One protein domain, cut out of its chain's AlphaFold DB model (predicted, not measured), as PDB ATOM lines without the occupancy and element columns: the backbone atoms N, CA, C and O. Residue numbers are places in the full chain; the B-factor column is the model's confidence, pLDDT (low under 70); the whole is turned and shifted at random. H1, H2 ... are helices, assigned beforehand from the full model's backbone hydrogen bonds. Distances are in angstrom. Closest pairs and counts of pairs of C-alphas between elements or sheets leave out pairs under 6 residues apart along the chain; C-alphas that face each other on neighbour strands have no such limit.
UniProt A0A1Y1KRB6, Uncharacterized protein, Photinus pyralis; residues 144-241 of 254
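AT A GLANCE: This is residues 144 to 241 of the 254 residues of an uncharacterized protein of Photinus pyralis (UniProt A0A1Y1KRB6). This is an up-and-down bundle of four helices, each running against the one before it in the chain, made of two helical hairpins, H1 with H2 and H3 with H4, one packed on the other. H2 and H3 stay apart, and within the long loop from H3 to H4 residues 213 to 219 stick out from the bundle. The printed part has 98 residues with four named helices, in the order H1, H2, H3, H4, and no named strand; the class is all helix. The whole is compact, with a radius of gyration of the C-alphas of 13.4 A, and its outline is elongated, with spans of 41 by 26 by 23 A.

IN THESE COORDINATES: Find C-alpha 185 at (-38.766, -132.031, -141.772); from there H3, the longest helix, runs through residues 185 to 203 over 26.9 A to C-alpha 203 at (-14.447, -137.860, -131.941). Look next at H4, residues 225 to 240, which covers 23.0 A and ends with C-alpha 240 at (-27.928, -117.286, -144.396). Then go back to Leu 144, where the printed part and H1 begin with C-alpha 144 at (-38.442, -126.343, -157.374). H1 holds residues 144 to 156 and H2 residues 160 to 172, each 18.2 A long.

HOW THE PARTS SIT: Start from H3. Residues 194 to 202 of it touch H4 at residues 225 to 232; the closest C-alphas, of Gly 201 and Leu 225, are 5.8 A apart. This hairpin runs opposite ways at a steep tilt of 38 degrees, only just beyond shallow. Look at residues 187 to 194 of H3 for its touch with residues 152 to 156 of H1: the closest C-alphas, of Glu 156 and Val 190, are 6.0 A apart, and the helices run the same way at a shallow tilt of 15 degrees. H1 and H2, the other hairpin, touch and run opposite ways at a shallow tilt of 25 degrees, with the C-alphas of Ala 154 and Leu 163 closest at 5.4 A. H2 touches H4, the same way at a shallow tilt of 21 degrees, closest at the C-alphas of Val 160 and Thr 231, 4.8 A apart. H1 and H4 only just touch, with 3 pairs of C-alphas within 8 A. In the backbones of H1, H2, H3 and H4, every O i to N i+4 pair is within hydrogen-bond range.

THE WHOLE: The C-alphas farthest apart, of Asn 174 and Asn 206, are 41.3 A from each other. The printed part has no cut. The link from H1 to H2 is tight, while residues 173 to 184 and 204 to 224 make long links. Look for low confidence at residues 212 to 220, where pLDDT is under 70; the mean of the printed part is 87.8.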
ATOM      1  N   LEU A 144     -38.815-126.704-158.748       92.00
ATOM      2  CA  LEU A 144     -38.442-126.343-157.374       92.00
ATOM      3  C   LEU A 144     -38.349-127.578-156.473       92.00
ATOM      4  O   LEU A 144     -37.394-127.698-155.710       92.00
ATOM      5  N   CYS A 145     -39.290-128.518-156.602       93.25
ATOM      6  CA  CYS A 145     -39.233-129.799-155.899       93.25
ATOM      7  C   CYS A 145     -37.994-130.612-156.298       93.25
ATOM      8  O   CYS A 145     -37.328-131.179-155.436       93.25
ATOM      9  N   ILE A 146     -37.654-130.644-157.591       94.75
ATOM     10  CA  ILE A 146     -36.462-131.351-158.083       94.75
ATOM     11  C   ILE A 146     -35.171-130.679-157.621       94.75
ATOM     12  O   ILE A 146     -34.226-131.369-157.242       94.75
ATOM     13  N   MET A 147     -35.125-129.348-157.611       94.81
ATOM     14  CA  MET A 147     -33.987-128.602-157.084       94.81
ATOM     15  C   MET A 147     -33.792-128.878-155.591       94.81
ATOM     16  O   MET A 147     -32.666-129.103-155.154       94.81
ATOM     17  N   ASP A 148     -34.874-128.924-154.814       95.19
ATOM     18  CA  ASP A 148     -34.798-129.283-153.400       95.19
ATOM     19  C   ASP A 148     -34.321-130.727-153.181       95.19
ATOM     20  O   ASP A 148     -33.398-130.971-152.395       95.19
ATOM     21  N   ASP A 149     -34.882-131.677-153.941       95.19
ATOM     22  CA  ASP A 149     -34.458-133.079-153.947       95.19
ATOM     23  C   ASP A 149     -32.954-133.205-154.227       95.19
ATOM     24  O   ASP A 149     -32.234-133.938-153.536       95.19
ATOM     25  N   ALA A 150     -32.481-132.454-155.219       94.94
ATOM     26  CA  ALA A 150     -31.096-132.405-155.635       94.94
ATOM     27  C   ALA A 150     -30.172-131.840-154.546       94.94
ATOM     28  O   ALA A 150     -29.162-132.462-154.203       94.94
ATOM     29  N   MET A 151     -30.528-130.690-153.971       95.81
ATOM     30  CA  MET A 151     -29.769-130.039-152.899       95.81
ATOM     31  C   MET A 151     -29.645-130.951-151.680       95.81
ATOM     32  O   MET A 151     -28.538-131.187-151.193       95.81
ATOM     33  N   CYS A 152     -30.763-131.534-151.235       95.75
ATOM     34  CA  CYS A 152     -30.779-132.492-150.134       95.75
ATOM     35  C   CYS A 152     -29.871-133.691-150.419       95.75
ATOM     36  O   CYS A 152     -29.053-134.056-149.575       95.75
ATOM     37  N   THR A 153     -29.957-134.262-151.623       93.94
ATOM     38  CA  THR A 153     -29.134-135.410-152.018       93.94
ATOM     39  C   THR A 153     -27.644-135.055-152.029       93.94
ATOM     40  O   THR A 153     -26.827-135.830-151.536       93.94
ATOM     41  N   ALA A 154     -27.266-133.874-152.524       94.19
ATOM     42  CA  ALA A 154     -25.874-133.426-152.507       94.19
ATOM     43  C   ALA A 154     -25.331-133.321-151.072       94.19
ATOM     44  O   ALA A 154     -24.204-133.743-150.805       94.19
ATOM     45  N   ILE A 155     -26.148-132.821-150.137       94.62
ATOM     46  CA  ILE A 155     -25.780-132.703-148.721       94.62
ATOM     47  C   ILE A 155     -25.676-134.082-148.056       94.62
ATOM     48  O   ILE A 155     -24.692-134.349-147.367       94.62
ATOM     49  N   GLU A 156     -26.649-134.972-148.274       92.12
ATOM     50  CA  GLU A 156     -26.644-136.340-147.728       92.12
ATOM     51  C   GLU A 156     -25.400-137.127-148.151       92.12
ATOM     52  O   GLU A 156     -24.868-137.920-147.366       92.12
ATOM     53  N   TYR A 157     -24.924-136.875-149.373       89.94
ATOM     54  CA  TYR A 157     -23.732-137.497-149.941       89.94
ATOM     55  C   TYR A 157     -22.421-136.791-149.576       89.94
ATOM     56  O   TYR A 157     -21.352-137.283-149.943       89.94
ATOM     57  N   ALA A 158     -22.489-135.660-148.863       92.50
ATOM     58  CA  ALA A 158     -21.367-134.750-148.639       92.50
ATOM     59  C   ALA A 158     -20.638-134.366-149.944       92.50
ATOM     60  O   ALA A 158     -19.429-134.134-149.961       92.50
ATOM     61  N   ASN A 159     -21.373-134.290-151.061       92.19
ATOM     62  CA  ASN A 159     -20.825-133.911-152.357       92.19
ATOM     63  C   ASN A 159     -20.815-132.383-152.486       92.19
ATOM     64  O   ASN A 159     -21.690-131.781-153.116       92.19
ATOM     65  N   VAL A 160     -19.803-131.752-151.882       93.12
ATOM     66  CA  VAL A 160     -19.656-130.288-151.877       93.12
ATOM     67  C   VAL A 160     -19.631-129.703-153.289       93.12
ATOM     68  O   VAL A 160     -20.268-128.687-153.527       93.12
ATOM     69  N   LYS A 161     -18.983-130.377-154.247       92.62
ATOM     70  CA  LYS A 161     -18.890-129.909-155.636       92.62
ATOM     71  C   LYS A 161     -20.264-129.870-156.308       92.62
ATOM     72  O   LYS A 161     -20.578-128.907-157.001       92.62
ATOM     73  N   ALA A 162     -21.088-130.899-156.101       93.94
ATOM     74  CA  ALA A 162     -22.460-130.901-156.601       93.94
ATOM     75  C   ALA A 162     -23.289-129.791-155.941       93.94
ATOM     76  O   ALA A 162     -23.995-129.069-156.640       93.94
ATOM     77  N   LEU A 163     -23.164-129.616-154.621       95.56
ATOM     78  CA  LEU A 163     -23.880-128.574-153.882       95.56
ATOM     79  C   LEU A 163     -23.496-127.158-154.352       95.56
ATOM     80  O   LEU A 163     -24.381-126.331-154.551       95.56
ATOM     81  N   GLU A 164     -22.205-126.893-154.582       95.19
ATOM     82  CA  GLU A 164     -21.706-125.633-155.159       95.19
ATOM     83  C   GLU A 164     -22.332-125.374-156.533       95.19
ATOM     84  O   GLU A 164     -22.909-124.314-156.759       95.19
ATOM     85  N   MET A 165     -22.302-126.368-157.426       95.69
ATOM     86  CA  MET A 165     -22.880-126.239-158.768       95.69
ATOM     87  C   MET A 165     -24.388-125.985-158.739       95.69
ATOM     88  O   MET A 165     -24.875-125.146-159.492       95.69
ATOM     89  N   LEU A 166     -25.130-126.704-157.894       95.75
ATOM     90  CA  LEU A 166     -26.569-126.497-157.733       95.75
ATOM     91  C   LEU A 166     -26.861-125.089-157.209       95.75
ATOM     92  O   LEU A 166     -27.768-124.422-157.706       95.75
ATOM     93  N   TYR A 167     -26.066-124.608-156.252       94.00
ATOM     94  CA  TYR A 167     -26.224-123.265-155.708       94.00
ATOM     95  C   TYR A 167     -25.944-122.177-156.749       94.00
ATOM     96  O   TYR A 167     -26.739-121.249-156.903       94.00
ATOM     97  N   ASP A 168     -24.890-122.343-157.545       93.44
ATOM     98  CA  ASP A 168     -24.585-121.450-158.661       93.44
ATOM     99  C   ASP A 168     -25.694-121.453-159.722       93.44
ATOM    100  O   ASP A 168     -26.013-120.403-160.282       93.44
ATOM    101  N   ILE A 169     -26.304-122.612-160.002       93.19
ATOM    102  CA  ILE A 169     -27.452-122.713-160.914       93.19
ATOM    103  C   ILE A 169     -28.641-121.921-160.362       93.19
ATOM    104  O   ILE A 169     -29.245-121.159-161.117       93.19
ATOM    105  N   CYS A 170     -28.950-122.038-159.065       92.00
ATOM    106  CA  CYS A 170     -30.009-121.245-158.437       92.00
ATOM    107  C   CYS A 170     -29.757-119.742-158.591       92.00
ATOM    108  O   CYS A 170     -30.651-119.017-159.028       92.00
ATOM    109  N   ILE A 171     -28.533-119.280-158.316       90.38
ATOM    110  CA  ILE A 171     -28.155-117.868-158.468       90.38
ATOM    111  C   ILE A 171     -28.317-117.420-159.926       90.38
ATOM    112  O   ILE A 171     -28.986-116.423-160.193       90.38
ATOM    113  N   LYS A 172     -27.755-118.170-160.883       90.38
ATOM    114  CA  LYS A 172     -27.816-117.838-162.318       90.38
ATOM    115  C   LYS A 172     -29.245-117.776-162.850       90.38
ATOM    116  O   LYS A 172     -29.541-116.935-163.693       90.38
ATOM    117  N   ARG A 173     -30.124-118.656-162.365       87.75
ATOM    118  CA  ARG A 173     -31.540-118.704-162.762       87.75
ATOM    119  C   ARG A 173     -32.436-117.777-161.945       87.75
ATOM    120  O   ARG A 173     -33.639-117.743-162.188       87.75
ATOM    121  N   ASN A 174     -31.874-117.026-160.996       88.88
ATOM    122  CA  ASN A 174     -32.630-116.191-160.068       88.88
ATOM    123  C   ASN A 174     -33.715-116.986-159.307       88.88
ATOM    124  O   ASN A 174     -34.836-116.525-159.094       88.88
ATOM    125  N   VAL A 175     -33.380-118.222-158.937       87.88
ATOM    126  CA  VAL A 175     -34.226-119.111-158.144       87.88
ATOM    127  C   VAL A 175     -33.865-118.907-156.685       87.88
ATOM    128  O   VAL A 175     -32.745-119.194-156.257       87.88
ATOM    129  N   GLN A 176     -34.833-118.444-155.901       85.00
ATOM    130  CA  GLN A 176     -34.654-118.291-154.468       85.00
ATOM    131  C   GLN A 176     -34.769-119.657-153.779       85.00
ATOM    132  O   GLN A 176     -35.847-120.083-153.371       85.00
ATOM    133  N   TYR A 177     -33.639-120.346-153.645       88.88
ATOM    134  CA  TYR A 177     -33.546-121.556-152.837       88.88
ATOM    135  C   TYR A 177     -33.135-121.213-151.404       88.88
ATOM    136  O   TYR A 177     -32.191-120.454-151.191       88.88
ATOM    137  N   ARG A 178     -33.814-121.801-150.413       86.31
ATOM    138  CA  ARG A 178     -33.429-121.676-149.003       86.31
ATOM    139  C   ARG A 178     -33.545-123.023-148.315       86.31
ATOM    140  O   ARG A 178     -34.634-123.582-148.229       86.31
ATOM    141  N   PHE A 179     -32.439-123.478-147.743       92.94
ATOM    142  CA  PHE A 179     -32.429-124.656-146.887       92.94
ATOM    143  C   PHE A 179     -32.919-124.276-145.482       92.94
ATOM    144  O   PHE A 179     -32.341-123.400-144.834       92.94
ATOM    145  N   ARG A 180     -34.006-124.896-145.010       94.25
ATOM    146  CA  ARG A 180     -34.724-124.495-143.781       94.25
ATOM    147  C   ARG A 180     -34.892-125.659-142.801       94.25
ATOM    148  O   ARG A 180     -35.991-126.188-142.662       94.25
ATOM    149  N   PRO A 181     -33.838-126.056-142.073       95.62
ATOM    150  CA  PRO A 181     -33.882-127.228-141.195       95.62
ATOM    151  C   PRO A 181     -34.759-127.051-139.947       95.62
ATOM    152  O   PRO A 181     -35.005-128.019-139.233       95.62
ATOM    153  N   TYR A 182     -35.219-125.832-139.663       94.44
ATOM    154  CA  TYR A 182     -36.119-125.544-138.542       94.44
ATOM    155  C   TYR A 182     -37.599-125.531-138.943       94.44
ATOM    156  O   TYR A 182     -38.455-125.616-138.070       94.44
ATOM    157  N   GLU A 183     -37.888-125.445-140.243       93.94
ATOM    158  CA  GLU A 183     -39.249-125.354-140.792       93.94
ATOM    159  C   GLU A 183     -39.631-126.617-141.572       93.94
ATOM    160  O   GLU A 183     -40.790-127.020-141.563       93.94
ATOM    161  N   ASP A 184     -38.660-127.267-142.220       95.31
ATOM    162  CA  ASP A 184     -38.881-128.426-143.079       95.31
ATOM    163  C   ASP A 184     -38.295-129.710-142.464       95.31
ATOM    164  O   ASP A 184     -37.130-129.769-142.048       95.31
ATOM    165  N   ALA A 185     -39.114-130.764-142.412       96.25
ATOM    166  CA  ALA A 185     -38.766-132.031-141.772       96.25
ATOM    167  C   ALA A 185     -37.629-132.777-142.486       96.25
ATOM    168  O   ALA A 185     -36.794-133.416-141.832       96.25
ATOM    169  N   ARG A 186     -37.565-132.693-143.818       95.12
ATOM    170  CA  ARG A 186     -36.501-133.322-144.595       95.12
ATOM    171  C   ARG A 186     -35.201-132.548-144.432       95.12
ATOM    172  O   ARG A 186     -34.184-133.166-144.122       95.12
ATOM    173  N   HIS A 187     -35.234-131.224-144.536       97.12
ATOM    174  CA  HIS A 187     -34.077-130.379-144.251       97.12
ATOM    175  C   HIS A 187     -33.527-130.651-142.854       97.12
ATOM    176  O   HIS A 187     -32.319-130.815-142.694       97.12
ATOM    177  N   LYS A 188     -34.398-130.781-141.848       97.19
ATOM    178  CA  LYS A 188     -33.999-131.143-140.483       97.19
ATOM    179  C   LYS A 188     -33.268-132.482-140.440       97.19
ATOM    180  O   LYS A 188     -32.213-132.588-139.817       97.19
ATOM    181  N   LYS A 189     -33.810-133.503-141.111       96.19
ATOM    182  CA  LYS A 189     -33.203-134.838-141.182       96.19
ATOM    183  C   LYS A 189     -31.810-134.783-141.813       96.19
ATOM    184  O   LYS A 189     -30.863-135.299-141.226       96.19
ATOM    185  N   VAL A 190     -31.679-134.116-142.958       95.00
ATOM    186  CA  VAL A 190     -30.413-133.965-143.693       95.00
ATOM    187  C   VAL A 190     -29.392-133.141-142.895       95.00
ATOM    188  O   VAL A 190     -28.212-133.485-142.829       95.00
ATOM    189  N   TYR A 191     -29.844-132.086-142.221       96.62
ATOM    190  CA  TYR A 191     -29.013-131.251-141.353       96.62
ATOM    191  C   TYR A 191     -28.473-132.021-140.142       96.62
ATOM    192  O   TYR A 191     -27.291-131.939-139.808       96.62
ATOM    193  N   ASN A 192     -29.318-132.819-139.493       96.00
ATOM    194  CA  ASN A 192     -28.882-133.665-138.387       96.00
ATOM    195  C   ASN A 192     -27.926-134.762-138.872       96.00
ATOM    196  O   ASN A 192     -26.938-135.050-138.203       96.00
ATOM    197  N   TRP A 193     -28.174-135.323-140.060       92.69
ATOM    198  CA  TRP A 193     -27.297-136.312-140.681       92.69
ATOM    199  C   TRP A 193     -25.877-135.779-140.915       92.69
ATOM    200  O   TRP A 193     -24.904-136.455-140.565       92.69
ATOM    201  N   ILE A 194     -25.734-134.566-141.466       94.50
ATOM    202  CA  ILE A 194     -24.409-133.973-141.692       94.50
ATOM    203  C   ILE A 194     -23.699-133.671-140.363       94.50
ATOM    204  O   ILE A 194     -22.513-133.969-140.225       94.50
ATOM    205  N   LEU A 195     -24.421-133.150-139.363       95.75
ATOM    206  CA  LEU A 195     -23.863-132.862-138.038       95.75
ATOM    207  C   LEU A 195     -23.359-134.121-137.331       95.75
ATOM    208  O   LEU A 195     -22.254-134.115-136.791       95.75
ATOM    209  N   GLU A 196     -24.137-135.199-137.371       93.81
ATOM    210  CA  GLU A 196     -23.782-136.454-136.715       93.81
ATOM    211  C   GLU A 196     -22.533-137.086-137.340       93.81
ATOM    212  O   GLU A 196     -21.641-137.547-136.628       93.81
ATOM    213  N   ASN A 197     -22.400-137.026-138.669       92.69
ATOM    214  CA  ASN A 197     -21.187-137.479-139.351       92.69
ATOM    215  C   ASN A 197     -19.954-136.642-138.980       92.69
ATOM    216  O   ASN A 197     -18.880-137.202-138.757       92.69
ATOM    217  N   ILE A 198     -20.099-135.317-138.861       94.62
ATOM    218  CA  ILE A 198     -19.003-134.438-138.422       94.62
ATOM    219  C   ILE A 198     -18.582-134.769-136.991       94.62
ATOM    220  O   ILE A 198     -17.382-134.852-136.715       94.62
ATOM    221  N   ARG A 199     -19.555-134.949-136.092       94.88
ATOM    222  CA  ARG A 199     -19.322-135.298-134.690       94.88
ATOM    223  C   ARG A 199     -18.563-136.620-134.593       94.88
ATOM    224  O   ARG A 199     -17.453-136.647-134.067       94.88
ATOM    225  N   ARG A 200     -19.096-137.667-135.228       92.38
ATOM    226  CA  ARG A 200     -18.507-139.009-135.275       92.38
ATOM    227  C   ARG A 200     -17.060-139.007-135.778       92.38
ATOM    228  O   ARG A 200     -16.198-139.577-135.120       92.38
ATOM    229  N   GLY A 201     -16.777-138.346-136.902       91.12
ATOM    230  CA  GLY A 201     -15.416-138.302-137.454       91.12
ATOM    231  C   GLY A 201     -14.447-137.414-136.670       91.12
ATOM    232  O   GLY A 201     -13.239-137.599-136.767       91.12
ATOM    233  N   SER A 202     -14.954-136.446-135.896       92.19
ATOM    234  CA  SER A 202     -14.111-135.596-135.042       92.19
ATOM    235  C   SER A 202     -13.756-136.279-133.718       92.19
ATOM    236  O   SER A 202     -12.655-136.081-133.218       92.19
ATOM    237  N   GLU A 203     -14.672-137.075-133.162       93.12
ATOM    238  CA  GLU A 203     -14.447-137.860-131.941       93.12
ATOM    239  C   GLU A 203     -13.582-139.100-132.209       93.12
ATOM    240  O   GLU A 203     -12.742-139.463-131.387       93.12
ATOM    241  N   VAL A 204     -13.768-139.739-133.369       89.62
ATOM    242  CA  VAL A 204     -13.085-140.980-133.739       89.62
ATOM    243  C   VAL A 204     -12.457-140.814-135.129       89.62
ATOM    244  O   VAL A 204     -13.166-140.924-136.132       89.62
ATOM    245  N   PRO A 205     -11.127-140.602-135.224       81.44
ATOM    246  CA  PRO A 205     -10.442-140.326-136.494       81.44
ATOM    247  C   PRO A 205     -10.640-141.390-137.583       81.44
ATOM    248  O   PRO A 205     -10.592-141.069-138.766       81.44
ATOM    249  N   ASN A 206     -10.892-142.641-137.184       81.75
ATOM    250  CA  ASN A 206     -11.083-143.786-138.079       81.75
ATOM    251  C   ASN A 206     -12.542-144.270-138.136       81.75
ATOM    252  O   ASN A 206     -12.795-145.408-138.533       81.75
ATOM    253  N   ALA A 207     -13.513-143.469-137.684       81.69
ATOM    254  CA  ALA A 207     -14.907-143.880-137.775       81.69
ATOM    255  C   ALA A 207     -15.359-143.969-139.234       81.69
ATOM    256  O   ALA A 207     -15.105-143.072-140.035       81.69
ATOM    257  N   SER A 208     -16.115-145.019-139.550       82.62
ATOM    258  CA  SER A 208     -16.815-145.126-140.825       82.62
ATOM    259  C   SER A 208     -17.823-143.989-140.942       82.62
ATOM    260  O   SER A 208     -18.808-143.959-140.203       82.62
ATOM    261  N   LEU A 209     -17.571-143.044-141.844       83.56
ATOM    262  CA  LEU A 209     -18.506-141.973-142.173       83.56
ATOM    263  C   LEU A 209     -19.461-142.421-143.278       83.56
ATOM    264  O   LEU A 209     -19.172-143.352-144.027       83.56
ATOM    265  N   GLY A 210     -20.620-141.773-143.351       81.00
ATOM    266  CA  GLY A 210     -21.619-142.105-144.349       81.00
ATOM    267  C   GLY A 210     -22.547-143.260-144.003       81.00
ATOM    268  O   GLY A 210     -22.730-143.621-142.836       81.00
ATOM    269  N   TRP A 211     -23.171-143.795-145.053       70.25
ATOM    270  CA  TRP A 211     -24.038-144.966-145.003       70.25
ATOM    271  C   TRP A 211     -23.178-146.224-144.878       70.25
ATOM    272  O   TRP A 211     -22.377-146.527-145.754       70.25
ATOM    273  N   THR A 212     -23.363-146.978-143.798       59.25
ATOM    274  CA  THR A 212     -22.636-148.236-143.558       59.25
ATOM    275  C   THR A 212     -23.354-149.462-144.126       59.25
ATOM    276  O   THR A 212     -22.779-150.545-144.152       59.25
ATOM    277  N   CYS A 213     -24.606-149.312-144.577       49.06
ATOM    278  CA  CYS A 213     -25.471-150.414-144.996       49.06
ATOM    279  C   CYS A 213     -26.153-150.066-146.331       49.06
ATOM    280  O   CYS A 213     -27.062-149.238-146.359       49.06
ATOM    281  N   GLY A 214     -25.724-150.681-147.434       50.97
ATOM    282  CA  GLY A 214     -26.357-150.537-148.748       50.97
ATOM    283  C   GLY A 214     -25.579-151.273-149.847       50.97
ATOM    284  O   GLY A 214     -24.363-151.391-149.729       50.97
ATOM    285  N   PRO A 215     -26.242-151.772-150.907       39.38
ATOM    286  CA  PRO A 215     -25.597-152.547-151.976       39.38
ATOM    287  C   PRO A 215     -24.563-151.752-152.801       39.38
ATOM    288  O   PRO A 215     -23.722-152.365-153.449       39.38
ATOM    289  N   ASP A 216     -24.567-150.415-152.710       47.41
ATOM    290  CA  ASP A 216     -23.619-149.498-153.373       47.41
ATOM    291  C   ASP A 216     -22.588-148.863-152.401       47.41
ATOM    292  O   ASP A 216     -21.934-147.870-152.734       47.41
ATOM    293  N   SER A 217     -22.426-149.401-151.183       47.47
ATOM    294  CA  SER A 217     -21.602-148.813-150.103       47.47
ATOM    295  C   SER A 217     -20.095-148.730-150.386       47.47
ATOM    296  O   SER A 217     -19.358-148.140-149.600       47.47
ATOM    297  N   ALA A 218     -19.618-149.287-151.502       43.12
ATOM    298  CA  ALA A 218     -18.198-149.301-151.848       43.12
ATOM    299  C   ALA A 218     -17.638-147.928-152.265       43.12
ATOM    300  O   ALA A 218     -16.423-147.753-152.250       43.12
ATOM    301  N   PHE A 219     -18.486-146.956-152.631       53.56
ATOM    302  CA  PHE A 219     -18.007-145.667-153.148       53.56
ATOM    303  C   PHE A 219     -18.675-144.421-152.554       53.56
ATOM    304  O   PHE A 219     -18.120-143.336-152.715       53.56
ATOM    305  N   TRP A 220     -19.834-144.533-151.891       58.78
ATOM    306  CA  TRP A 220     -20.625-143.356-151.510       58.78
ATOM    307  C   TRP A 220     -21.545-143.606-150.313       58.78
ATOM    308  O   TRP A 220     -22.121-144.690-150.209       58.78
ATOM    309  N   PRO A 221     -21.768-142.611-149.434       70.88
ATOM    310  CA  PRO A 221     -21.410-141.187-149.517       70.88
ATOM    311  C   PRO A 221     -19.930-140.958-149.148       70.88
ATOM    312  O   PRO A 221     -19.229-141.937-148.899       70.88
ATOM    313  N   SER A 222     -19.428-139.710-149.153       78.81
ATOM    314  CA  SER A 222     -18.006-139.477-148.835       78.81
ATOM    315  C   SER A 222     -17.624-140.122-147.501       78.81
ATOM    316  O   SER A 222     -18.364-140.046-146.525       78.81
ATOM    317  N   THR A 223     -16.456-140.754-147.450       84.12
ATOM    318  CA  THR A 223     -15.889-141.306-146.216       84.12
ATOM    319  C   THR A 223     -14.969-140.306-145.508       84.12
ATOM    320  O   THR A 223     -14.473-140.587-144.418       84.12
ATOM    321  N   GLN A 224     -14.744-139.123-146.094       87.31
ATOM    322  CA  GLN A 224     -13.787-138.133-145.604       87.31
ATOM    323  C   GLN A 224     -14.466-137.057-144.751       87.31
ATOM    324  O   GLN A 224     -15.349-136.334-145.212       87.31
ATOM    325  N   LEU A 225     -13.990-136.860-143.516       91.00
ATOM    326  CA  LEU A 225     -14.511-135.826-142.610       91.00
ATOM    327  C   LEU A 225     -14.440-134.409-143.207       91.00
ATOM    328  O   LEU A 225     -15.306-133.570-142.938       91.00
ATOM    329  N   SER A 226     -13.408-134.126-144.004       92.62
ATOM    330  CA  SER A 226     -13.224-132.841-144.687       92.62
ATOM    331  C   SER A 226     -14.409-132.484-145.579       92.62
ATOM    332  O   SER A 226     -14.835-131.328-145.579       92.62
ATOM    333  N   ASP A 227     -14.982-133.457-146.281       91.69
ATOM    334  CA  ASP A 227     -16.093-133.226-147.205       91.69
ATOM    335  C   ASP A 227     -17.369-132.862-146.454       91.69
ATOM    336  O   ASP A 227     -18.060-131.913-146.832       91.69
ATOM    337  N   TYR A 228     -17.631-133.522-145.322       94.19
ATOM    338  CA  TYR A 228     -18.740-133.163-144.441       94.19
ATOM    339  C   TYR A 228     -18.600-131.738-143.898       94.19
ATOM    340  O   TYR A 228     -19.551-130.957-143.952       94.19
ATOM    341  N   LYS A 229     -17.406-131.364-143.419       95.69
ATOM    342  CA  LYS A 229     -17.139-130.011-142.898       95.69
ATOM    343  C   LYS A 229     -17.301-128.938-143.981       95.69
ATOM    344  O   LYS A 229     -17.916-127.898-143.726       95.69
ATOM    345  N   ARG A 230     -16.791-129.185-145.192       96.62
ATOM    346  CA  ARG A 230     -16.938-128.275-146.343       96.62
ATOM    347  C   ARG A 230     -18.396-128.143-146.778       96.62
ATOM    348  O   ARG A 230     -18.888-127.021-146.883       96.62
ATOM    349  N   THR A 231     -19.098-129.264-146.928       95.75
ATOM    350  CA  THR A 231     -20.532-129.298-147.259       95.75
ATOM    351  C   THR A 231     -21.347-128.520-146.229       95.75
ATOM    352  O   THR A 231     -22.151-127.669-146.594       95.75
ATOM    353  N   PHE A 232     -21.091-128.727-144.937       96.69
ATOM    354  CA  PHE A 232     -21.773-128.005-143.862       96.69
ATOM    355  C   PHE A 232     -21.477-126.500-143.859       96.69
ATOM    356  O   PHE A 232     -22.356-125.687-143.571       96.69
ATOM    357  N   THR A 233     -20.248-126.109-144.198       96.44
ATOM    358  CA  THR A 233     -19.859-124.696-144.308       96.44
ATOM    359  C   THR A 233     -20.633-124.006-145.428       96.44
ATOM    360  O   THR A 233     -21.192-122.929-145.215       96.44
ATOM    361  N   LEU A 234     -20.732-124.652-146.590       95.44
ATOM    362  CA  LEU A 234     -21.543-124.163-147.698       95.44
ATOM    363  C   LEU A 234     -23.037-124.154-147.353       95.44
ATOM    364  O   LEU A 234     -23.715-123.166-147.614       95.44
ATOM    365  N   LEU A 235     -23.541-125.191-146.683       95.12
ATOM    366  CA  LEU A 235     -24.930-125.251-146.232       95.12
ATOM    367  C   LEU A 235     -25.291-124.060-145.334       95.12
ATOM    368  O   LEU A 235     -26.322-123.425-145.538       95.12
ATOM    369  N   LYS A 236     -24.412-123.688-144.392       94.25
ATOM    370  CA  LYS A 236     -24.601-122.488-143.560       94.25
ATOM    371  C   LYS A 236     -24.675-121.203-144.377       94.25
ATOM    372  O   LYS A 236     -25.385-120.291-143.965       94.25
ATOM    373  N   LYS A 237     -23.942-121.110-145.489       92.12
ATOM    374  CA  LYS A 237     -24.034-119.973-146.412       92.12
ATOM    375  C   LYS A 237     -25.408-119.951-147.086       92.12
ATOM    376  O   LYS A 237     -26.105-118.953-146.972       92.12
ATOM    377  N   ILE A 238     -25.845-121.079-147.648       92.44
ATOM    378  CA  ILE A 238     -27.167-121.229-148.289       92.44
ATOM    379  C   ILE A 238     -28.313-120.894-147.317       92.44
ATOM    380  O   ILE A 238     -29.314-120.302-147.703       92.44
ATOM    381  N   MET A 239     -28.176-121.238-146.032       91.69
ATOM    382  CA  MET A 239     -29.169-120.907-144.998       91.69
ATOM    383  C   MET A 239     -29.240-119.405-144.670       91.69
ATOM    384  O   MET A 239     -30.300-118.923-144.259       91.69
ATOM    385  N   LYS A 240     -28.106-118.696-144.782       85.69
ATOM    386  CA  LYS A 240     -27.928-117.286-144.396       85.69
ATOM    387  C   LYS A 240     -28.120-116.300-145.539       85.69
ATOM    388  O   LYS A 240     -28.337-115.127-145.251       85.69
ATOM    389  N   ASP A 241     -27.983-116.738-146.786       75.50
ATOM    390  CA  ASP A 241     -28.142-115.873-147.948       75.50
ATOM    391  C   ASP A 241     -29.615-115.427-148.043       75.50
ATOM    392  O   ASP A 241     -30.488-116.108-148.581       75.50
TER     393      ASP A 241